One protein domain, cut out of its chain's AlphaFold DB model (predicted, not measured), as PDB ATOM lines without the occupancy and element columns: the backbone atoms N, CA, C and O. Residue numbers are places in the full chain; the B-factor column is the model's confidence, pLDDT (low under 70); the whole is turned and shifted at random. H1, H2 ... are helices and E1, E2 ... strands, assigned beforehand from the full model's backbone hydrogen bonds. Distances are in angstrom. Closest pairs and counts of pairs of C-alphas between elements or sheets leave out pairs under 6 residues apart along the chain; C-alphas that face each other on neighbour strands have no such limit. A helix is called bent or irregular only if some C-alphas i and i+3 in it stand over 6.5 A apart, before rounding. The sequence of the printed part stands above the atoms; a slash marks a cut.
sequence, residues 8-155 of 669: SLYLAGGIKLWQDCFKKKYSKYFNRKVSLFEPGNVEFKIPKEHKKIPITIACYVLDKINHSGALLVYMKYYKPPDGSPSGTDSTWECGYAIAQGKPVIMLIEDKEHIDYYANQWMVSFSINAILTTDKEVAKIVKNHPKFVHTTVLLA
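AT A GLANCE: This is residues 8 to 155 of the 669 residues of an uncharacterized protein of candidate division Kazan bacterium (UniProt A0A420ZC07). A strongly twisted and curled sheet of six parallel strands has H2, H3 and H6 spread over one face, while H4 and the short H5 fill in between H3 and H6. H1 sits away from the other helices, and the long link of residues 74 to 90 reaches out to 23 A from the mean of the C-alphas. The printed part has 148 residues with six named helices and six named strands, in the order E1 H1 E2 H2 E3 H3 E4 H4 H5 E5 H6 E6; the sheet runs E2 E1 E3 E4 E5 E6. The class is mixed, helices and strands, and the whole is compact, with a radius of gyration of the C-alphas of 14.7 A and spans of 41 by 38 by 30 A.

IN THESE COORDINATES: The strands are E2, residues 35 to 37, E1, residues 8 to 12, E3, residues 70 to 73, E4, residues 104 to 107, E5, residues 129 to 132, and E6, residues 151 to 154. E1 is 13.0 A long and begins at C-alpha 8 (-49.319, 0.243, -28.958); E6 ends at C-alpha 154 (-45.321, -20.018, -30.141). The helices are H1, residues 15 to 25, 14.3 A; H2, residues 55 to 67, 18.3 A; H3, residues 91 to 99, 12.4 A; H4, residues 111 to 119, 12.6 A; H5, residues 121 to 124; and H6, residues 135 to 142, 10.5 A. H1 is irregular, but only just: C-alphas 20 and 23 are 6.9 A apart.

HOW THE PARTS SIT: N 9 and O 35 of E1 and E2 are 2.7 A apart, N 12 and O 72 of E1 and E3 2.8 A, N 105 and O 71 of E4 and E3 2.8 A, N 131 and O 106 of E5 and E4 2.7 A, and N 153 and O 130 of E6 and E5 2.7 A, each within hydrogen-bond range. E1, H1, E2 form a strand-helix-strand unit, two parallel neighbour strands with a helix between, and its crossover is right-handed. H2 is over E1 at a height over the sheet of 11.0 A, H3 over E3 at 9.6 A and H6 over E6 at 8.6 A. H2 touches H3 with residues 62 to 66 alone, the closest C-alphas being those of Ile 65 and Ala 97, 6.7 A, at a steep tilt of 44 degrees. H3 touches H5, closest at the C-alphas of Thr 91 and Val 123, 6.6 A. H4 only grazes the sheet, and H1 is only just not on it, with 4 pairs of C-alphas within 10 A. Every O i to N i+4 pair is within range in H2, H3, H4 and H6, and 5 of 7 in H1; H5 is too short for such a pair.

THE WHOLE: The C-alphas of Glu 43 and Asn 143, the two farthest apart, are 42.0 A apart. The printed part has no cut. The links E2 to H2 and E3 to H3 are long. The mean pLDDT of the printed part is 76.9, with 42 residues under 70, among them residues 40 to 56 and 78 to 91.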
ATOM      1  N   SER A   8     -50.627  -0.345 -28.672       92.75
ATOM      2  CA  SER A   8     -49.319   0.243 -28.958       92.75
ATOM      3  C   SER A   8     -48.225  -0.542 -28.225       92.75
ATOM      4  O   SER A   8     -48.390  -0.929 -27.069       92.75
ATOM      5  N   LEU A   9     -47.102  -0.787 -28.884       93.50
ATOM      6  CA  LEU A   9     -45.925  -1.462 -28.354       93.50
ATOM      7  C   LEU A   9     -44.734  -0.508 -28.408       93.50
ATOM      8  O   LEU A   9     -44.604   0.270 -29.351       93.50
ATOM      9  N   TYR A  10     -43.848  -0.600 -27.424       92.31
ATOM     10  CA  TYR A  10     -42.527   0.027 -27.469       92.31
ATOM     11  C   TYR A  10     -41.470  -1.055 -27.704       92.31
ATOM     12  O   TYR A  10     -41.461  -2.044 -26.968       92.31
ATOM     13  N   LEU A  11     -40.607  -0.896 -28.714       90.69
ATOM     14  CA  LEU A  11     -39.472  -1.792 -28.931       90.69
ATOM     15  C   LEU A  11     -38.314  -1.399 -28.009       90.69
ATOM     16  O   LEU A  11     -37.655  -0.391 -28.255       90.69
ATOM     17  N   ALA A  12     -38.049  -2.213 -26.992       86.25
ATOM     18  CA  ALA A  12     -36.841  -2.113 -26.184       86.25
ATOM     19  C   ALA A  12     -35.722  -2.955 -26.812       86.25
ATOM     20  O   ALA A  12     -35.899  -4.145 -27.100       86.25
ATOM     21  N   GLY A  13     -34.571  -2.336 -27.036       76.56
ATOM     22  CA  GLY A  13     -33.421  -2.968 -27.673       76.56
ATOM     23  C   GLY A  13     -32.334  -1.954 -28.009       76.56
ATOM     24  O   GLY A  13     -32.617  -0.777 -28.246       76.56
ATOM     25  N   GLY A  14     -31.086  -2.419 -28.083       72.44
ATOM     26  CA  GLY A  14     -29.978  -1.597 -28.557       72.44
ATOM     27  C   GLY A  14     -30.208  -1.119 -29.992       72.44
ATOM     28  O   GLY A  14     -30.592  -1.910 -30.854       72.44
ATOM     29  N   ILE A  15     -29.929   0.154 -30.298       72.56
ATOM     30  CA  ILE A  15     -30.120   0.700 -31.662       72.56
ATOM     31  C   ILE A  15     -29.337  -0.090 -32.699       72.56
ATOM     32  O   ILE A  15     -29.827  -0.305 -33.805       72.56
ATOM     33  N   LYS A  16     -28.133  -0.542 -32.343       72.88
ATOM     34  CA  LYS A  16     -27.316  -1.370 -33.222       72.88
ATOM     35  C   LYS A  16     -28.003  -2.698 -33.541       72.88
ATOM     36  O   LYS A  16     -28.165  -3.018 -34.711       72.88
ATOM     37  N   LEU A  17     -28.486  -3.426 -32.531       75.25
ATOM     38  CA  LEU A  17     -29.256  -4.660 -32.741       75.25
ATOM     39  C   LEU A  17     -30.539  -4.412 -33.527       75.25
ATOM     40  O   LEU A  17     -30.939  -5.239 -34.349       75.25
ATOM     41  N   TRP A  18     -31.175  -3.265 -33.304       80.75
ATOM     42  CA  TRP A  18     -32.307  -2.867 -34.112       80.75
ATOM     43  C   TRP A  18     -31.904  -2.681 -35.583       80.75
ATOM     44  O   TRP A  18     -32.499  -3.322 -36.441       80.75
ATOM     45  N   GLN A  19     -30.875  -1.888 -35.897       78.19
ATOM     46  CA  GLN A  19     -30.422  -1.644 -37.278       78.19
ATOM     47  C   GLN A  19     -29.942  -2.922 -37.972       78.19
ATOM     48  O   GLN A  19     -30.324  -3.199 -39.114       78.19
ATOM     49  N   ASP A  20     -29.105  -3.691 -37.283       80.81
ATOM     50  CA  ASP A  20     -28.379  -4.811 -37.868       80.81
ATOM     51  C   ASP A  20     -29.241  -6.071 -37.954       80.81
ATOM     52  O   ASP A  20     -29.097  -6.832 -38.914       80.81
ATOM     53  N   CYS A  21     -30.168  -6.265 -37.008       85.69
ATOM     54  CA  CYS A  21     -30.960  -7.487 -36.897       85.69
ATOM     55  C   CYS A  21     -32.469  -7.226 -36.987       85.69
ATOM     56  O   CYS A  21     -33.110  -7.683 -37.938       85.69
ATOM     57  N   PHE A  22     -33.056  -6.498 -36.027       88.50
ATOM     58  CA  PHE A  22     -34.518  -6.408 -35.905       88.50
ATOM     59  C   PHE A  22     -35.165  -5.738 -37.121       88.50
ATOM     60  O   PHE A  22     -36.128  -6.263 -37.671       88.50
ATOM     61  N   LYS A  23     -34.611  -4.617 -37.591       89.00
ATOM     62  CA  LYS A  23     -35.138  -3.838 -38.716       89.00
ATOM     63  C   LYS A  23     -35.226  -4.670 -39.986       89.00
ATOM     64  O   LYS A  23     -36.249  -4.676 -40.666       89.00
ATOM     65  N   LYS A  24     -34.148  -5.394 -40.292       88.56
ATOM     66  CA  LYS A  24     -34.043  -6.222 -41.499       88.56
ATOM     67  C   LYS A  24     -34.958  -7.441 -41.423       88.56
ATOM     68  O   LYS A  24     -35.594  -7.798 -42.413       88.56
ATOM     69  N   LYS A  25     -35.019  -8.085 -40.255       91.12
ATOM     70  CA  LYS A  25     -35.702  -9.369 -40.094       91.12
ATOM     71  C   LYS A  25     -37.180  -9.217 -39.746       91.12
ATOM     72  O   LYS A  25     -37.993  -9.933 -40.321       91.12
ATOM     73  N   TYR A  26     -37.530  -8.289 -38.856       93.19
ATOM     74  CA  TYR A  26     -38.822  -8.268 -38.169       93.19
ATOM     75  C   TYR A  26     -39.707  -7.052 -38.406       93.19
ATOM     76  O   TYR A  26     -40.922  -7.238 -38.422       93.19
ATOM     77  N   SER A  27     -39.173  -5.844 -38.633       91.75
ATOM     78  CA  SER A  27     -40.017  -4.632 -38.725       91.75
ATOM     79  C   SER A  27     -41.137  -4.746 -39.769       91.75
ATOM     80  O   SER A  27     -42.238  -4.250 -39.548       91.75
ATOM     81  N   LYS A  28     -40.923  -5.494 -40.862       93.44
ATOM     82  CA  LYS A  28     -41.938  -5.754 -41.906       93.44
ATOM     83  C   LYS A  28     -43.172  -6.551 -41.442       93.44
ATOM     84  O   LYS A  28     -44.172  -6.597 -42.167       93.44
ATOM     85  N   TYR A  29     -43.102  -7.210 -40.286       93.75
ATOM     86  CA  TYR A  29     -44.195  -8.003 -39.711       93.75
ATOM     87  C   TYR A  29     -45.002  -7.246 -38.647       93.75
ATOM     88  O   TYR A  29     -46.018  -7.766 -38.200       93.75
ATOM     89  N   PHE A  30     -44.586  -6.038 -38.263       91.62
ATOM     90  CA  PHE A  30     -45.286  -5.179 -37.305       91.62
ATOM     91  C   PHE A  30     -45.948  -3.986 -38.009       91.62
ATOM     92  O   PHE A  30     -45.787  -3.805 -39.217       91.62
ATOM     93  N   ASN A  31     -46.694  -3.166 -37.261       86.62
ATOM     94  CA  ASN A  31     -47.430  -2.015 -37.785       86.62
ATOM     95  C   ASN A  31     -48.532  -2.387 -38.791       86.62
ATOM     96  O   ASN A  31     -48.840  -1.595 -39.675       86.62
ATOM     97  N   ARG A  32     -49.157  -3.570 -38.659       85.75
ATOM     98  CA  ARG A  32     -50.379  -3.935 -39.409       85.75
ATOM     99  C   ARG A  32     -51.604  -3.977 -38.495       85.75
ATOM    100  O   ARG A  32     -52.646  -3.433 -38.850       85.75
ATOM    101  N   LYS A  33     -51.483  -4.592 -37.314       85.88
ATOM    102  CA  LYS A  33     -52.546  -4.718 -36.294       85.88
ATOM    103  C   LYS A  33     -52.179  -4.080 -34.950       85.88
ATOM    104  O   LYS A  33     -53.074  -3.657 -34.213       85.88
ATOM    105  N   VAL A  34     -50.888  -3.998 -34.627       87.44
ATOM    106  CA  VAL A  34     -50.358  -3.284 -33.451       87.44
ATOM    107  C   VAL A  34     -49.492  -2.120 -33.911       87.44
ATOM    108  O   VAL A  34     -48.833  -2.226 -34.938       87.44
ATOM    109  N   SER A  35     -49.462  -1.020 -33.164       89.06
ATOM    110  CA  SER A  35     -48.535   0.084 -33.442       89.06
ATOM    111  C   SER A  35     -47.222  -0.173 -32.709       89.06
ATOM    112  O   SER A  35     -47.183  -0.014 -31.496       89.06
ATOM    113  N   LEU A  36     -46.149  -0.540 -33.406       90.44
ATOM    114  CA  LEU A  36     -44.815  -0.701 -32.828       90.44
ATOM    115  C   LEU A  36     -44.008   0.591 -32.984       90.44
ATOM    116  O   LEU A  36     -43.649   0.987 -34.092       90.44
ATOM    117  N   PHE A  37     -43.692   1.225 -31.859       88.50
ATOM    118  CA  PHE A  37     -42.729   2.312 -31.814       88.50
ATOM    119  C   PHE A  37     -41.306   1.745 -31.812       88.50
ATOM    120  O   PHE A  37     -40.912   1.047 -30.878       88.50
ATOM    121  N   GLU A  38     -40.543   2.065 -32.856       86.50
ATOM    122  CA  GLU A  38     -39.149   1.655 -33.039       86.50
ATOM    123  C   GLU A  38     -38.227   2.858 -32.765       86.50
ATOM    124  O   GLU A  38     -38.164   3.770 -33.597       86.50
ATOM    125  N   PRO A  39     -37.498   2.897 -31.632       73.00
ATOM    126  CA  PRO A  39     -36.718   4.071 -31.225       73.00
ATOM    127  C   PRO A  39     -35.664   4.493 -32.250       73.00
ATOM    128  O   PRO A  39     -35.370   5.675 -32.397       73.00
ATOM    129  N   GLY A  40     -35.122   3.537 -33.005       68.25
ATOM    130  CA  GLY A  40     -34.124   3.810 -34.033       68.25
ATOM    131  C   GLY A  40     -34.653   4.510 -35.294       68.25
ATOM    132  O   GLY A  40     -33.845   4.912 -36.128       68.25
ATOM    133  N   ASN A  41     -35.975   4.680 -35.446       69.62
ATOM    134  CA  ASN A  41     -36.580   5.447 -36.545       69.62
ATOM    135  C   ASN A  41     -36.727   6.949 -36.238       69.62
ATOM    136  O   ASN A  41     -37.202   7.698 -37.088       69.62
ATOM    137  N   VAL A  42     -36.369   7.400 -35.035       62.91
ATOM    138  CA  VAL A  42     -36.490   8.811 -34.652       62.91
ATOM    139  C   VAL A  42     -35.311   9.604 -35.233       62.91
ATOM    140  O   VAL A  42     -34.168   9.176 -35.122       62.91
ATOM    141  N   GLU A  43     -35.577  10.772 -35.827       51.97
ATOM    142  CA  GLU A  43     -34.565  11.647 -36.461       51.97
ATOM    143  C   GLU A  43     -33.477  12.163 -35.506       51.97
ATOM    144  O   GLU A  43     -32.406  12.597 -35.939       51.97
ATOM    145  N   PHE A  44     -33.714  12.108 -34.193       54.44
ATOM    146  CA  PHE A  44     -32.670  12.388 -33.221       54.44
ATOM    147  C   PHE A  44     -31.593  11.310 -33.353       54.44
ATOM    148  O   PHE A  44     -31.883  10.127 -33.211       54.44
ATOM    149  N   LYS A  45     -30.344  11.715 -33.616       56.38
ATOM    150  CA  LYS A  45     -29.152  10.849 -33.596       56.38
ATOM    151  C   LYS A  45     -28.956  10.273 -32.189       56.38
ATOM    152  O   LYS A  45     -28.083  10.724 -31.449       56.38
ATOM    153  N   ILE A  46     -29.787   9.314 -31.790       56.69
ATOM    154  CA  ILE A  46     -29.602   8.587 -30.544       56.69
ATOM    155  C   ILE A  46     -28.239   7.886 -30.679       56.69
ATOM    156  O   ILE A  46     -27.993   7.231 -31.700       56.69
ATOM    157  N   PRO A  47     -27.308   8.098 -29.733       55.94
ATOM    158  CA  PRO A  47     -25.950   7.595 -29.868       55.94
ATOM    159  C   PRO A  47     -25.948   6.081 -30.103       55.94
ATOM    160  O   PRO A  47     -26.710   5.342 -29.485       55.94
ATOM    161  N   LYS A  48     -25.072   5.628 -31.014       53.16
ATOM    162  CA  LYS A  48     -24.938   4.212 -31.412       53.16
ATOM    163  C   LYS A  48     -24.590   3.283 -30.238       53.16
ATOM    164  O   LYS A  48     -24.772   2.076 -30.354       53.16
ATOM    165  N   GLU A  49     -24.112   3.845 -29.127       53.25
ATOM    166  CA  GLU A  49     -23.815   3.145 -27.880       53.25
ATOM    167  C   GLU A  49     -24.568   3.781 -26.704       53.25
ATOM    168  O   GLU A  49     -24.534   4.996 -26.508       53.25
ATOM    169  N   HIS A  50     -25.184   2.946 -25.862       53.03
ATOM    170  CA  HIS A  50     -25.976   3.350 -24.691       53.03
ATOM    171  C   HIS A  50     -25.159   3.957 -23.528       53.03
ATOM    172  O   HIS A  50     -25.699   4.164 -22.445       53.03
ATOM    173  N   LYS A  51     -23.872   4.285 -23.721       51.81
ATOM    174  CA  LYS A  51     -22.984   4.762 -22.642       51.81
ATOM    175  C   LYS A  51     -23.406   6.125 -22.066       51.81
ATOM    176  O   LYS A  51     -23.131   6.385 -20.899       51.81
ATOM    177  N   LYS A  52     -24.091   6.981 -22.845       56.69
ATOM    178  CA  LYS A  52     -24.722   8.239 -22.387       56.69
ATOM    179  C   LYS A  52     -25.966   8.558 -23.225       56.69
ATOM    180  O   LYS A  52     -25.839   9.059 -24.338       56.69
ATOM    181  N   ILE A  53     -27.163   8.292 -22.698       60.91
ATOM    182  CA  ILE A  53     -28.424   8.728 -23.321       60.91
ATOM    183  C   ILE A  53     -28.697  10.175 -22.875       60.91
ATOM    184  O   ILE A  53     -28.818  10.411 -21.671       60.91
ATOM    185  N   PRO A  54     -28.796  11.158 -23.789       67.06
ATOM    186  CA  PRO A  54     -29.178  12.520 -23.428       67.06
ATOM    187  C   PRO A  54     -30.534  12.555 -22.715       67.06
ATOM    188  O   PRO A  54     -31.458  11.844 -23.108       67.06
ATOM    189  N   ILE A  55     -30.679  13.413 -21.700       67.81
ATOM    190  CA  ILE A  55     -31.902  13.479 -20.881       67.81
ATOM    191  C   ILE A  55     -33.161  13.757 -21.713       67.81
ATOM    192  O   ILE A  55     -34.217  13.205 -21.434       67.81
ATOM    193  N   THR A  56     -33.042  14.539 -22.787       68.56
ATOM    194  CA  THR A  56     -34.133  14.822 -23.728       68.56
ATOM    195  C   THR A  56     -34.610  13.564 -24.453       68.56
ATOM    196  O   THR A  56     -35.813  13.338 -24.564       68.56
ATOM    197  N   ILE A  57     -33.678  12.708 -24.883       70.94
ATOM    198  CA  ILE A  57     -33.988  11.404 -25.480       70.94
ATOM    199  C   ILE A  57     -34.589  10.476 -24.421       70.94
ATOM    200  O   ILE A  57     -35.590   9.824 -24.698       70.94
ATOM    201  N   ALA A  58     -34.041  10.453 -23.203       71.50
ATOM    202  CA  ALA A  58     -34.585   9.645 -22.113       71.50
ATOM    203  C   ALA A  58     -36.035  10.043 -21.781       71.50
ATOM    204  O   ALA A  58     -36.907   9.182 -21.751       71.50
ATOM    205  N   CYS A  59     -36.333  11.336 -21.615       75.12
ATOM    206  CA  CYS A  59     -37.693  11.831 -21.377       75.12
ATOM    207  C   CYS A  59     -38.653  11.471 -22.518       75.12
ATOM    208  O   CYS A  59     -39.783  11.066 -22.256       75.12
ATOM    209  N   TYR A  60     -38.202  11.575 -23.770       79.94
ATOM    210  CA  TYR A  60     -39.007  11.189 -24.928       79.94
ATOM    211  C   TYR A  60     -39.289   9.680 -24.959       79.94
ATOM    212  O   TYR A  60     -40.426   9.266 -25.172       79.94
ATOM    213  N   VAL A  61     -38.284   8.846 -24.683       78.88
ATOM    214  CA  VAL A  61     -38.446   7.390 -24.562       78.88
ATOM    215  C   VAL A  61     -39.422   7.037 -23.439       78.88
ATOM    216  O   VAL A  61     -40.337   6.245 -23.657       78.88
ATOM    217  N   LEU A  62     -39.284   7.658 -22.265       81.75
ATOM    218  CA  LEU A  62     -40.190   7.447 -21.133       81.75
ATOM    219  C   LEU A  62     -41.634   7.823 -21.483       81.75
ATOM    220  O   LEU A  62     -42.553   7.078 -21.150       81.75
ATOM    221  N   ASP A  63     -41.842   8.932 -22.196       79.75
ATOM    222  CA  ASP A  63     -43.161   9.320 -22.700       79.75
ATOM    223  C   ASP A  63     -43.750   8.248 -23.632       79.75
ATOM    224  O   ASP A  63     -44.903   7.838 -23.467       79.75
ATOM    225  N   LYS A  64     -42.951   7.712 -24.561       85.75
ATOM    226  CA  LYS A  64     -43.398   6.635 -25.458       85.75
ATOM    227  C   LYS A  64     -43.695   5.337 -24.724       85.75
ATOM    228  O   LYS A  64     -44.706   4.702 -25.029       85.75
ATOM    229  N   ILE A  65     -42.890   4.973 -23.729       83.50
ATOM    230  CA  ILE A  65     -43.178   3.829 -22.861       83.50
ATOM    231  C   ILE A  65     -44.481   4.074 -22.090       83.50
ATOM    232  O   ILE A  65     -45.326   3.188 -22.030       83.50
ATOM    233  N   ASN A  66     -44.720   5.272 -21.556       75.25
ATOM    234  CA  ASN A  66     -45.954   5.590 -20.828       75.25
ATOM    235  C   ASN A  66     -47.213   5.458 -21.692       75.25
ATOM    236  O   ASN A  66     -48.236   4.971 -21.201       75.25
ATOM    237  N   HIS A  67     -47.113   5.768 -22.982       83.06
ATOM    238  CA  HIS A  67     -48.209   5.648 -23.944       83.06
ATOM    239  C   HIS A  67     -48.304   4.278 -24.644       83.06
ATOM    240  O   HIS A  67     -49.242   4.051 -25.415       83.06
ATOM    241  N   SER A  68     -47.380   3.348 -24.388       87.56
ATOM    242  CA  SER A  68     -47.476   1.979 -24.905       87.56
ATOM    243  C   SER A  68     -48.389   1.095 -24.044       87.56
ATOM    244  O   SER A  68     -48.485   1.251 -22.827       87.56
ATOM    245  N   GLY A  69     -49.076   0.138 -24.659       82.00
ATOM    246  CA  GLY A  69     -49.724  -0.958 -23.942       82.00
ATOM    247  C   GLY A  69     -48.685  -1.914 -23.358       82.00
ATOM    248  O   GLY A  69     -48.726  -2.220 -22.175       82.00
ATOM    249  N   ALA A  70     -47.708  -2.329 -24.159       90.25
ATOM    250  CA  ALA A  70     -46.711  -3.319 -23.760       90.25
ATOM    251  C   ALA A  70     -45.319  -2.985 -24.308       90.25
ATOM    252  O   ALA A  70     -45.163  -2.096 -25.152       90.25
ATOM    253  N   LEU A  71     -44.311  -3.720 -23.842       92.19
ATOM    254  CA  LEU A  71     -42.971  -3.698 -24.420       92.19
ATOM    255  C   LEU A  71     -42.731  -4.966 -25.229       92.19
ATOM    256  O   LEU A  71     -42.967  -6.070 -24.742       92.19
ATOM    257  N   LEU A  72     -42.217  -4.788 -26.443       93.12
ATOM    258  CA  LEU A  72     -41.572  -5.844 -27.209       93.12
ATOM    259  C   LEU A  72     -40.067  -5.696 -27.005       93.12
ATOM    260  O   LEU A  72     -39.533  -4.607 -27.180       93.12
ATOM    261  N   VAL A  73     -39.384  -6.767 -26.633       89.94
ATOM    262  CA  VAL A  73     -37.967  -6.723 -26.275       89.94
ATOM    263  C   VAL A  73     -37.166  -7.590 -27.230       89.94
ATOM    264  O   VAL A  73     -37.517  -8.748 -27.456       89.94
ATOM    265  N   TYR A  74     -36.079  -7.036 -27.760       88.50
ATOM    266  CA  TYR A  74     -35.128  -7.752 -28.605       88.50
ATOM    267  C   TYR A  74     -33.693  -7.379 -28.209       88.50
ATOM    268  O   TYR A  74     -33.211  -6.297 -28.545       88.50
ATOM    269  N   MET A  75     -33.027  -8.257 -27.454       80.50
ATOM    270  CA  MET A  75     -31.699  -8.022 -26.874       80.50
ATOM    271  C   MET A  75     -30.844  -9.284 -26.972       80.50
ATOM    272  O   MET A  75     -31.196 -10.308 -26.402       80.50
ATOM    273  N   LYS A  76     -29.695  -9.190 -27.640       77.88
ATOM    274  CA  LYS A  76     -28.744 -10.287 -27.849       77.88
ATOM    275  C   LYS A  76     -27.366  -9.901 -27.340       77.88
ATOM    276  O   LYS A  76     -27.020  -8.725 -27.292       77.88
ATOM    277  N   TYR A  77     -26.542 -10.900 -27.039       70.00
ATOM    278  CA  TYR A  77     -25.120 -10.654 -26.844       70.00
ATOM    279  C   TYR A  77     -24.518 -10.081 -28.135       70.00
ATOM    280  O   TYR A  77     -24.668 -10.672 -29.205       70.00
ATOM    281  N   TYR A  78     -23.817  -8.950 -28.043       63.84
ATOM    282  CA  TYR A  78     -22.988  -8.454 -29.136       63.84
ATOM    283  C   TYR A  78     -21.621  -8.026 -28.606       63.84
ATOM    284  O   TYR A  78     -21.502  -7.355 -27.578       63.84
ATOM    285  N   LYS A  79     -20.570  -8.414 -29.334       58.97
ATOM    286  CA  LYS A  79     -19.212  -7.940 -29.083       58.97
ATOM    287  C   LYS A  79     -18.970  -6.714 -29.967       58.97
ATOM    288  O   LYS A  79     -19.081  -6.832 -31.192       58.97
ATOM    289  N   PRO A  80     -18.726  -5.524 -29.401       53.47
ATOM    290  CA  PRO A  80     -18.451  -4.356 -30.219       53.47
ATOM    291  C   PRO A  80     -17.092  -4.526 -30.943       53.47
ATOM    292  O   PRO A  80     -16.178  -5.142 -30.389       53.47
ATOM    293  N   PRO A  81     -16.951  -4.036 -32.195       50.22
ATOM    294  CA  PRO A  81     -15.742  -4.235 -33.008       50.22
ATOM    295  C   PRO A  81     -14.469  -3.632 -32.402       50.22
ATOM    296  O   PRO A  81     -13.370  -4.027 -32.768       50.22
ATOM    297  N   ASP A  82     -14.627  -2.672 -31.494       49.12
ATOM    298  CA  ASP A  82     -13.553  -1.923 -30.847       49.12
ATOM    299  C   ASP A  82     -12.978  -2.622 -29.599       49.12
ATOM    300  O   ASP A  82     -12.104  -2.071 -28.935       49.12
ATOM    301  N   GLY A  83     -13.470  -3.818 -29.255       48.53
ATOM    302  CA  GLY A  83     -13.022  -4.556 -28.074       48.53
ATOM    303  C   GLY A  83     -13.498  -3.968 -26.742       48.53
ATOM    304  O   GLY A  83     -13.049  -4.424 -25.691       48.53
ATOM    305  N   SER A  84     -14.412  -2.990 -26.760       45.22
ATOM    306  CA  SER A  84     -15.003  -2.450 -25.535       45.22
ATOM    307  C   SER A  84     -15.854  -3.506 -24.799       45.22
ATOM    308  O   SER A  84     -16.246  -4.515 -25.402       45.22
ATOM    309  N   PRO A  85     -16.110  -3.338 -23.480       43.91
ATOM    310  CA  PRO A  85     -16.868  -4.310 -22.696       43.91
ATOM    311  C   PRO A  85     -18.188  -4.639 -23.388       43.91
ATOM    312  O   PRO A  85     -18.865  -3.732 -23.876       43.91
ATOM    313  N   SER A  86     -18.556  -5.922 -23.429       52.47
ATOM    314  CA  SER A  86     -19.834  -6.357 -23.996       52.47
ATOM    315  C   SER A  86     -20.970  -5.530 -23.399       52.47
ATOM    316  O   SER A  86     -21.152  -5.513 -22.179       52.47
ATOM    317  N   GLY A  87     -21.686  -4.807 -24.260       46.31
ATOM    318  CA  GLY A  87     -22.788  -3.947 -23.857       46.31
ATOM    319  C   GLY A  87     -23.923  -4.772 -23.256       46.31
ATOM    320  O   GLY A  87     -24.286  -5.825 -23.779       46.31
ATOM    321  N   THR A  88     -24.485  -4.297 -22.147       50.53
ATOM    322  CA  THR A  88     -25.804  -4.737 -21.687       50.53
ATOM    323  C   THR A  88     -26.830  -3.797 -22.312       50.53
ATOM    324  O   THR A  88     -26.813  -2.590 -22.072       50.53
ATOM    325  N   ASP A  89     -27.677  -4.329 -23.188       59.47
ATOM    326  CA  ASP A  89     -28.724  -3.549 -23.846       59.47
ATOM    327  C   ASP A  89     -29.861  -3.225 -22.872       59.47
ATOM    328  O   ASP A  89     -30.170  -4.043 -22.013       59.47
ATOM    329  N   SER A  90     -30.459  -2.031 -23.019       60.00
ATOM    330  CA  SER A  90     -31.833  -1.589 -22.653       60.00
ATOM    331  C   SER A  90     -32.577  -2.216 -21.446       60.00
ATOM    332  O   SER A  90     -33.805  -2.142 -21.355       60.00
ATOM    333  N   THR A  91     -31.880  -2.770 -20.452       66.88
ATOM    334  CA  THR A  91     -32.494  -3.381 -19.260       66.88
ATOM    335  C   THR A  91     -33.281  -2.362 -18.433       66.88
ATOM    336  O   THR A  91     -34.269  -2.716 -17.789       66.88
ATOM    337  N   TRP A  92     -32.902  -1.084 -18.498       72.81
ATOM    338  CA  TRP A  92     -33.584   0.007 -17.804       72.81
ATOM    339  C   TRP A  92     -34.984   0.308 -18.369       72.81
ATOM    340  O   TRP A  92     -35.886   0.609 -17.590       72.81
ATOM    341  N   GLU A  93     -35.199   0.193 -19.688       80.19
ATOM    342  CA  GLU A  93     -36.516   0.404 -20.318       80.19
ATOM    343  C   GLU A  93     -37.493  -0.675 -19.851       80.19
ATOM    344  O   GLU A  93     -38.637  -0.386 -19.494       80.19
ATOM    345  N   CYS A  94     -36.994  -1.915 -19.780       78.19
ATOM    346  CA  CYS A  94     -37.719  -3.043 -19.213       78.19
ATOM    347  C   CYS A  94     -38.054  -2.772 -17.741       78.19
ATOM    348  O   CYS A  94     -39.222  -2.834 -17.367       78.19
ATOM    349  N   GLY A  95     -37.064  -2.395 -16.922       73.31
ATOM    350  CA  GLY A  95     -37.270  -2.071 -15.505       73.31
ATOM    351  C   GLY A  95     -38.299  -0.957 -15.278       73.31
ATOM    352  O   GLY A  95     -39.181  -1.091 -14.429       73.31
ATOM    353  N   TYR A  96     -38.255   0.113 -16.080       77.69
ATOM    354  CA  TYR A  96     -39.231   1.205 -16.017       77.69
ATOM    355  C   TYR A  96     -40.644   0.735 -16.385       77.69
ATOM    356  O   TYR A  96     -41.606   1.034 -15.679       77.69
ATOM    357  N   ALA A  97     -40.786  -0.038 -17.462       78.38
ATOM    358  CA  ALA A  97     -42.074  -0.574 -17.886       78.38
ATOM    359  C   ALA A  97     -42.688  -1.538 -16.864       78.38
ATOM    360  O   ALA A  97     -43.884  -1.452 -16.583       78.38
ATOM    361  N   ILE A  98     -41.860  -2.403 -16.272       70.94
ATOM    362  CA  ILE A  98     -42.243  -3.311 -15.187       70.94
ATOM    363  C   ILE A  98     -42.752  -2.495 -13.994       70.94
ATOM    364  O   ILE A  98     -43.842  -2.760 -13.490       70.94
ATOM    365  N   ALA A  99     -42.044  -1.434 -13.594       62.34
ATOM    366  CA  ALA A  99     -42.497  -0.537 -12.527       62.34
ATOM    367  C   ALA A  99     -43.835   0.164 -12.849       62.34
ATOM    368  O   ALA A  99     -44.603   0.479 -11.944       62.34
ATOM    369  N   GLN A 100     -44.154   0.373 -14.129       65.25
ATOM    370  CA  GLN A 100     -45.447   0.903 -14.584       65.25
ATOM    371  C   GLN A 100     -46.512  -0.185 -14.810       65.25
ATOM    372  O   GLN A 100     -47.629   0.122 -15.232       65.25
ATOM    373  N   GLY A 101     -46.197  -1.456 -14.544       65.50
ATOM    374  CA  GLY A 101     -47.137  -2.555 -14.724       65.50
ATOM    375  C   GLY A 101     -47.476  -2.847 -16.190       65.50
ATOM    376  O   GLY A 101     -48.596  -3.255 -16.505       65.50
ATOM    377  N   LYS A 102     -46.541  -2.585 -17.103       81.06
ATOM    378  CA  LYS A 102     -46.695  -2.892 -18.528       81.06
ATOM    379  C   LYS A 102     -46.114  -4.279 -18.809       81.06
ATOM    380  O   LYS A 102     -45.003  -4.552 -18.356       81.06
ATOM    381  N   PRO A 103     -46.825  -5.150 -19.546       84.00
ATOM    382  CA  PRO A 103     -46.311  -6.468 -19.865       84.00
ATOM    383  C   PRO A 103     -45.079  -6.375 -20.772       84.00
ATOM    384  O   PRO A 103     -45.052  -5.594 -21.727       84.00
ATOM    385  N   VAL A 104     -44.080  -7.202 -20.474       87.50
ATOM    386  CA  VAL A 104     -42.830  -7.330 -21.224       87.50
ATOM    387  C   VAL A 104     -42.846  -8.638 -22.015       87.50
ATOM    388  O   VAL A 104     -42.970  -9.723 -21.437       87.50
ATOM    389  N   ILE A 105     -42.734  -8.524 -23.340       92.56
ATOM    390  CA  ILE A 105     -42.775  -9.630 -24.302       92.56
ATOM    391  C   ILE A 105     -41.408  -9.736 -24.979       92.56
ATOM    392  O   ILE A 105     -41.008  -8.832 -25.708       92.56
ATOM    393  N   MET A 106     -40.691 -10.833 -24.772       91.12
ATOM    394  CA  MET A 106     -39.386 -11.059 -25.398       91.12
ATOM    395  C   MET A 106     -39.511 -11.783 -26.721       91.12
ATOM    396  O   MET A 106     -40.159 -12.820 -26.782       91.12
ATOM    397  N   LEU A 107     -38.837 -11.297 -27.756       93.25
ATOM    398  CA  LEU A 107     -38.696 -12.016 -29.016       93.25
ATOM    399  C   LEU A 107     -37.414 -12.859 -28.988       93.25
ATOM    400  O   LEU A 107     -36.319 -12.316 -29.111       93.25
ATOM    401  N   ILE A 108     -37.557 -14.180 -28.851       91.19
ATOM    402  CA  ILE A 108     -36.437 -15.129 -28.770       91.19
ATOM    403  C   ILE A 108     -36.330 -15.933 -30.066       91.19
ATOM    404  O   ILE A 108     -37.319 -16.456 -30.583       91.19
ATOM    405  N   GLU A 109     -35.107 -16.043 -30.581       90.94
ATOM    406  CA  GLU A 109     -34.830 -16.663 -31.882       90.94
ATOM    407  C   GLU A 109     -34.264 -18.075 -31.760       90.94
ATOM    408  O   GLU A 109     -34.600 -18.931 -32.566       90.94
ATOM    409  N   ASP A 110     -33.386 -18.287 -30.783       90.56
ATOM    410  CA  ASP A 110     -32.506 -19.446 -30.699       90.56
ATOM    411  C   ASP A 110     -32.065 -19.672 -29.241       90.56
ATOM    412  O   ASP A 110     -32.390 -18.887 -28.342       90.56
ATOM    413  N   LYS A 111     -31.332 -20.764 -29.002       87.75
ATOM    414  CA  LYS A 111     -30.854 -21.153 -27.669       87.75
ATOM    415  C   LYS A 111     -29.853 -20.156 -27.070       87.75
ATOM    416  O   LYS A 111     -29.945 -19.865 -25.884       87.75
ATOM    417  N   GLU A 112     -28.952 -19.590 -27.869       85.19
ATOM    418  CA  GLU A 112     -27.977 -18.602 -27.380       85.19
ATOM    419  C   GLU A 112     -28.677 -17.339 -26.856       85.19
ATOM    420  O   GLU A 112     -28.279 -16.745 -25.852       85.19
ATOM    421  N   HIS A 113     -29.779 -16.957 -27.501       85.50
ATOM    422  CA  HIS A 113     -30.628 -15.851 -27.081       85.50
ATOM    423  C   HIS A 113     -31.315 -16.145 -25.731       85.50
ATOM    424  O   HIS A 113     -31.408 -15.248 -24.890       85.50
ATOM    425  N   ILE A 114     -31.735 -17.395 -25.483       83.69
ATOM    426  CA  ILE A 114     -32.243 -17.842 -24.169       83.69
ATOM    427  C   ILE A 114     -31.156 -17.681 -23.103       83.69
ATOM    428  O   ILE A 114     -31.423 -17.089 -22.055       83.69
ATOM    429  N   ASP A 115     -29.946 -18.173 -23.373       80.94
ATOM    430  CA  ASP A 115     -28.827 -18.137 -22.425       80.94
ATOM    431  C   ASP A 115     -28.450 -16.692 -22.069       80.94
ATOM    432  O   ASP A 115     -28.222 -16.368 -20.899       80.94
ATOM    433  N   TYR A 116     -28.475 -15.784 -23.051       81.00
ATOM    434  CA  TYR A 116     -28.299 -14.355 -22.807       81.00
ATOM    435  C   TYR A 116     -29.344 -13.815 -21.821       81.00
ATOM    436  O   TYR A 116     -28.978 -13.242 -20.793       81.00
ATOM    437  N   TYR A 117     -30.638 -14.034 -22.080       78.50
ATOM    438  CA  TYR A 117     -31.710 -13.549 -21.206       78.50
ATOM    439  C   TYR A 117     -31.692 -14.187 -19.818       78.50
ATOM    440  O   TYR A 117     -31.918 -13.501 -18.821       78.50
ATOM    441  N   ALA A 118     -31.382 -15.480 -19.734       74.69
ATOM    442  CA  ALA A 118     -31.238 -16.199 -18.476       74.69
ATOM    443  C   ALA A 118     -30.140 -15.583 -17.593       74.69
ATOM    444  O   ALA A 118     -30.243 -15.616 -16.364       74.69
ATOM    445  N   ASN A 119     -29.107 -14.993 -18.191       73.62
ATOM    446  CA  ASN A 119     -28.012 -14.344 -17.476       73.62
ATOM    447  C   ASN A 119     -28.286 -12.869 -17.122       73.62
ATOM    448  O   ASN A 119     -27.533 -12.283 -16.346       73.62
ATOM    449  N   GLN A 120     -29.383 -12.277 -17.607       70.50
ATOM    450  CA  GLN A 120     -29.799 -10.911 -17.268       70.50
ATOM    451  C   GLN A 120     -30.823 -10.920 -16.122       70.50
ATOM    452  O   GLN A 120     -32.030 -11.059 -16.350       70.50
ATOM    453  N   TRP A 121     -30.359 -10.750 -14.876       56.09
ATOM    454  CA  TRP A 121     -31.208 -10.825 -13.671       56.09
ATOM    455  C   TRP A 121     -32.404  -9.860 -13.741       56.09
ATOM    456  O   TRP A 121     -33.545 -10.289 -13.582       56.09
ATOM    457  N   MET A 122     -32.187  -8.580 -14.071       55.56
ATOM    458  CA  MET A 122     -33.270  -7.577 -14.065       55.56
ATOM    459  C   MET A 122     -34.421  -7.887 -15.025       55.56
ATOM    460  O   MET A 122     -35.524  -7.384 -14.832       55.56
ATOM    461  N   VAL A 123     -34.177  -8.690 -16.061       59.31
ATOM    462  CA  VAL A 123     -35.186  -8.968 -17.080       59.31
ATOM    463  C   VAL A 123     -35.827 -10.332 -16.858       59.31
ATOM    464  O   VAL A 123     -37.043 -10.426 -16.942       59.31
ATOM    465  N   SER A 124     -35.051 -11.356 -16.486       56.56
ATOM    466  CA  SER A 124     -35.499 -12.755 -16.374       56.56
ATOM    467  C   SER A 124     -36.633 -13.004 -15.368       56.56
ATOM    468  O   SER A 124     -37.526 -13.792 -15.664       56.56
ATOM    469  N   PHE A 125     -36.680 -12.295 -14.237       56.47
ATOM    470  CA  PHE A 125     -37.724 -12.503 -13.213       56.47
ATOM    471  C   PHE A 125     -39.042 -11.763 -13.475       56.47
ATOM    472  O   PHE A 125     -40.015 -11.961 -12.754       56.47
ATOM    473  N   SER A 126     -39.091 -10.890 -14.480       65.31
ATOM    474  CA  SER A 126     -40.244 -10.011 -14.730       65.31
ATOM    475  C   SER A 126     -40.792 -10.119 -16.156       65.31
ATOM    476  O   SER A 126     -41.580  -9.279 -16.588       65.31
ATOM    477  N   ILE A 127     -40.400 -11.163 -16.892       75.69
ATOM    478  CA  ILE A 127     -40.883 -11.434 -18.250       75.69
ATOM    479  C   ILE A 127     -42.277 -12.028 -18.180       75.69
ATOM    480  O   ILE A 127     -42.479 -13.104 -17.612       75.69
ATOM    481  N   ASN A 128     -43.230 -11.381 -18.841       82.94
ATOM    482  CA  ASN A 128     -44.593 -11.883 -18.871       82.94
ATOM    483  C   ASN A 128     -44.813 -12.868 -20.028       82.94
ATOM    484  O   ASN A 128     -45.572 -13.829 -19.870       82.94
ATOM    485  N   ALA A 129     -44.136 -12.673 -21.165       89.00
ATOM    486  CA  ALA A 129     -44.214 -13.590 -22.298       89.00
ATOM    487  C   ALA A 129     -42.919 -13.704 -23.119       89.00
ATOM    488  O   ALA A 129     -42.154 -12.750 -23.238       89.00
ATOM    489  N   ILE A 130     -42.723 -14.868 -23.738       92.00
ATOM    490  CA  ILE A 130     -41.693 -15.135 -24.745       92.00
ATOM    491  C   ILE A 130     -42.385 -15.475 -26.060       92.00
ATOM    492  O   ILE A 130     -43.134 -16.440 -26.142       92.00
ATOM    493  N   LEU A 131     -42.119 -14.683 -27.088       96.06
ATOM    494  CA  LEU A 131     -42.541 -14.869 -28.465       96.06
ATOM    495  C   LEU A 131     -41.422 -15.548 -29.253       96.06
ATOM    496  O   LEU A 131     -40.288 -15.073 -29.264       96.06
ATOM    497  N   THR A 132     -41.742 -16.646 -29.928       96.19
ATOM    498  CA  THR A 132     -40.779 -17.364 -30.769       96.19
ATOM    499  C   THR A 132     -41.484 -18.114 -31.895       96.19
ATOM    500  O   THR A 132     -42.666 -18.441 -31.786       96.19
ATOM    501  N   THR A 133     -40.758 -18.395 -32.977       96.50
ATOM    502  CA  THR A 133     -41.175 -19.360 -34.008       96.50
ATOM    503  C   THR A 133     -40.571 -20.748 -33.806       96.50
ATOM    504  O   THR A 133     -40.965 -21.692 -34.485       96.50
ATOM    505  N   ASP A 134     -39.599 -20.884 -32.903       96.06
ATOM    506  CA  ASP A 134     -38.844 -22.117 -32.712       96.06
ATOM    507  C   ASP A 134     -39.489 -22.990 -31.617       96.06
ATOM    508  O   ASP A 134     -39.672 -22.584 -30.464       96.06
ATOM    509  N   LYS A 135     -39.855 -24.220 -31.995       94.56
ATOM    510  CA  LYS A 135     -40.468 -25.210 -31.099       94.56
ATOM    511  C   LYS A 135     -39.508 -25.692 -30.014       94.56
ATOM    512  O   LYS A 135     -39.955 -25.941 -28.894       94.56
ATOM    513  N   GLU A 136     -38.221 -25.821 -30.324       93.38
ATOM    514  CA  GLU A 136     -37.212 -26.218 -29.345       93.38
ATOM    515  C   GLU A 136     -36.957 -25.084 -28.354       93.38
ATOM    516  O   GLU A 136     -36.944 -25.336 -27.151       93.38
ATOM    517  N   VAL A 137     -36.904 -23.826 -28.808       91.62
ATOM    518  CA  VAL A 137     -36.872 -22.658 -27.904       91.62
ATOM    519  C   VAL A 137     -38.078 -22.672 -26.964       91.62
ATOM    520  O   VAL A 137     -37.913 -22.588 -25.747       91.62
ATOM    521  N   ALA A 138     -39.289 -22.843 -27.502       91.38
ATOM    522  CA  ALA A 138     -40.512 -22.911 -26.706       91.38
ATOM    523  C   ALA A 138     -40.470 -24.030 -25.648       91.38
ATOM    524  O   ALA A 138     -40.897 -23.831 -24.507       91.38
ATOM    525  N   LYS A 139     -39.934 -25.200 -26.011       89.00
ATOM    526  CA  LYS A 139     -39.780 -26.356 -25.121       89.00
ATOM    527  C   LYS A 139     -38.727 -26.122 -24.038       89.00
ATOM    528  O   LYS A 139     -38.978 -26.468 -22.885       89.00
ATOM    529  N   ILE A 140     -37.581 -25.535 -24.389       88.56
ATOM    530  CA  ILE A 140     -36.513 -25.189 -23.443       88.56
ATOM    531  C   ILE A 140     -37.048 -24.188 -22.424       88.56
ATOM    532  O   ILE A 140     -36.999 -24.457 -21.230       88.56
ATOM    533  N   VAL A 141     -37.626 -23.078 -22.893       83.94
ATOM    534  CA  VAL A 141     -38.152 -22.002 -22.042       83.94
ATOM    535  C   VAL A 141     -39.196 -22.521 -21.059       83.94
ATOM    536  O   VAL A 141     -39.118 -22.206 -19.876       83.94
ATOM    537  N   LYS A 142     -40.136 -23.359 -21.517       81.88
ATOM    538  CA  LYS A 142     -41.204 -23.916 -20.670       81.88
ATOM    539  C   LYS A 142     -40.675 -24.719 -19.475       81.88
ATOM    540  O   LYS A 142     -41.338 -24.778 -18.447       81.88
ATOM    541  N   ASN A 143     -39.500 -25.329 -19.619       79.31
ATOM    542  CA  ASN A 143     -38.863 -26.146 -18.585       79.31
ATOM    543  C   ASN A 143     -37.677 -25.433 -17.914       79.31
ATOM    544  O   ASN A 143     -36.976 -26.034 -17.101       79.31
ATOM    545  N   HIS A 144     -37.409 -24.175 -18.270       79.12
ATOM    546  CA  HIS A 144     -36.229 -23.464 -17.809       79.12
ATOM    547  C   HIS A 144     -36.462 -22.881 -16.402       79.12
ATOM    548  O   HIS A 144     -37.440 -22.155 -16.198       79.12
ATOM    549  N   PRO A 145     -35.547 -23.089 -15.437       72.25
ATOM    550  CA  PRO A 145     -35.754 -22.711 -14.034       72.25
ATOM    551  C   PRO A 145     -35.881 -21.198 -13.798       72.25
ATOM    552  O   PRO A 145     -36.352 -20.783 -12.747       72.25
ATOM    553  N   LYS A 146     -35.472 -20.364 -14.765       72.50
ATOM    554  CA  LYS A 146     -35.592 -18.895 -14.690       72.50
ATOM    555  C   LYS A 146     -36.836 -18.314 -15.381       72.50
ATOM    556  O   LYS A 146     -37.090 -17.130 -15.218       72.50
ATOM    557  N   PHE A 147     -37.610 -19.107 -16.133       75.88
ATOM    558  CA  PHE A 147     -38.774 -18.630 -16.912       75.88
ATOM    559  C   PHE A 147     -40.105 -19.240 -16.437       75.88
ATOM    560  O   PHE A 147     -41.042 -19.424 -17.212       75.88
ATOM    561  N   VAL A 148     -40.203 -19.543 -15.140       62.28
ATOM    562  CA  VAL A 148     -41.299 -20.320 -14.523       62.28
ATOM    563  C   VAL A 148     -42.682 -19.663 -14.675       62.28
ATOM    564  O   VAL A 148     -43.700 -20.351 -14.692       62.28
ATOM    565  N   HIS A 149     -42.739 -18.338 -14.828       62.50
ATOM    566  CA  HIS A 149     -43.988 -17.570 -14.948       62.50
ATOM    567  C   HIS A 149     -44.186 -16.935 -16.328       62.50
ATOM    568  O   HIS A 149     -45.048 -16.071 -16.505       62.50
ATOM    569  N   THR A 150     -43.391 -17.348 -17.313       75.75
ATOM    570  CA  THR A 150     -43.384 -16.725 -18.632       75.75
ATOM    571  C   THR A 150     -44.300 -17.481 -19.589       75.75
ATOM    572  O   THR A 150     -44.150 -18.679 -19.821       75.75
ATOM    573  N   THR A 151     -45.267 -16.775 -20.176       84.38
ATOM    574  CA  THR A 151     -46.156 -17.364 -21.186       84.38
ATOM    575  C   THR A 151     -45.398 -17.544 -22.497       84.38
ATOM    576  O   THR A 151     -44.855 -16.581 -23.032       84.38
ATOM    577  N   VAL A 152     -45.377 -18.754 -23.052       90.75
ATOM    578  CA  VAL A 152     -44.745 -19.002 -24.354       90.75
ATOM    579  C   VAL A 152     -45.757 -18.778 -25.478       90.75
ATOM    580  O   VAL A 152     -46.729 -19.516 -25.623       90.75
ATOM    581  N   LEU A 153     -45.504 -17.761 -26.295       94.69
ATOM    582  CA  LEU A 153     -46.235 -17.415 -27.507       94.69
ATOM    583  C   LEU A 153     -45.527 -18.056 -28.702       94.69
ATOM    584  O   LEU A 153     -44.703 -17.435 -29.371       94.69
ATOM    585  N   LEU A 154     -45.834 -19.326 -28.962       95.62
ATOM    586  CA  LEU A 154     -45.321 -20.018 -30.141       95.62
ATOM    587  C   LEU A 154     -46.118 -19.587 -31.383       95.62
ATOM    588  O   LEU A 154     -47.308 -19.889 -31.513       95.62
ATOM    589  N   ALA A 155     -45.454 -18.883 -32.291       95.12
ATOM    590  CA  ALA A 155     -45.967 -18.542 -33.611       95.12
ATOM    591  C   ALA A 155     -45.508 -19.591 -34.634       95.12
ATOM    592  O   ALA A 155     -44.394 -20.097 -34.550       95.12
TER     593      ALA A 155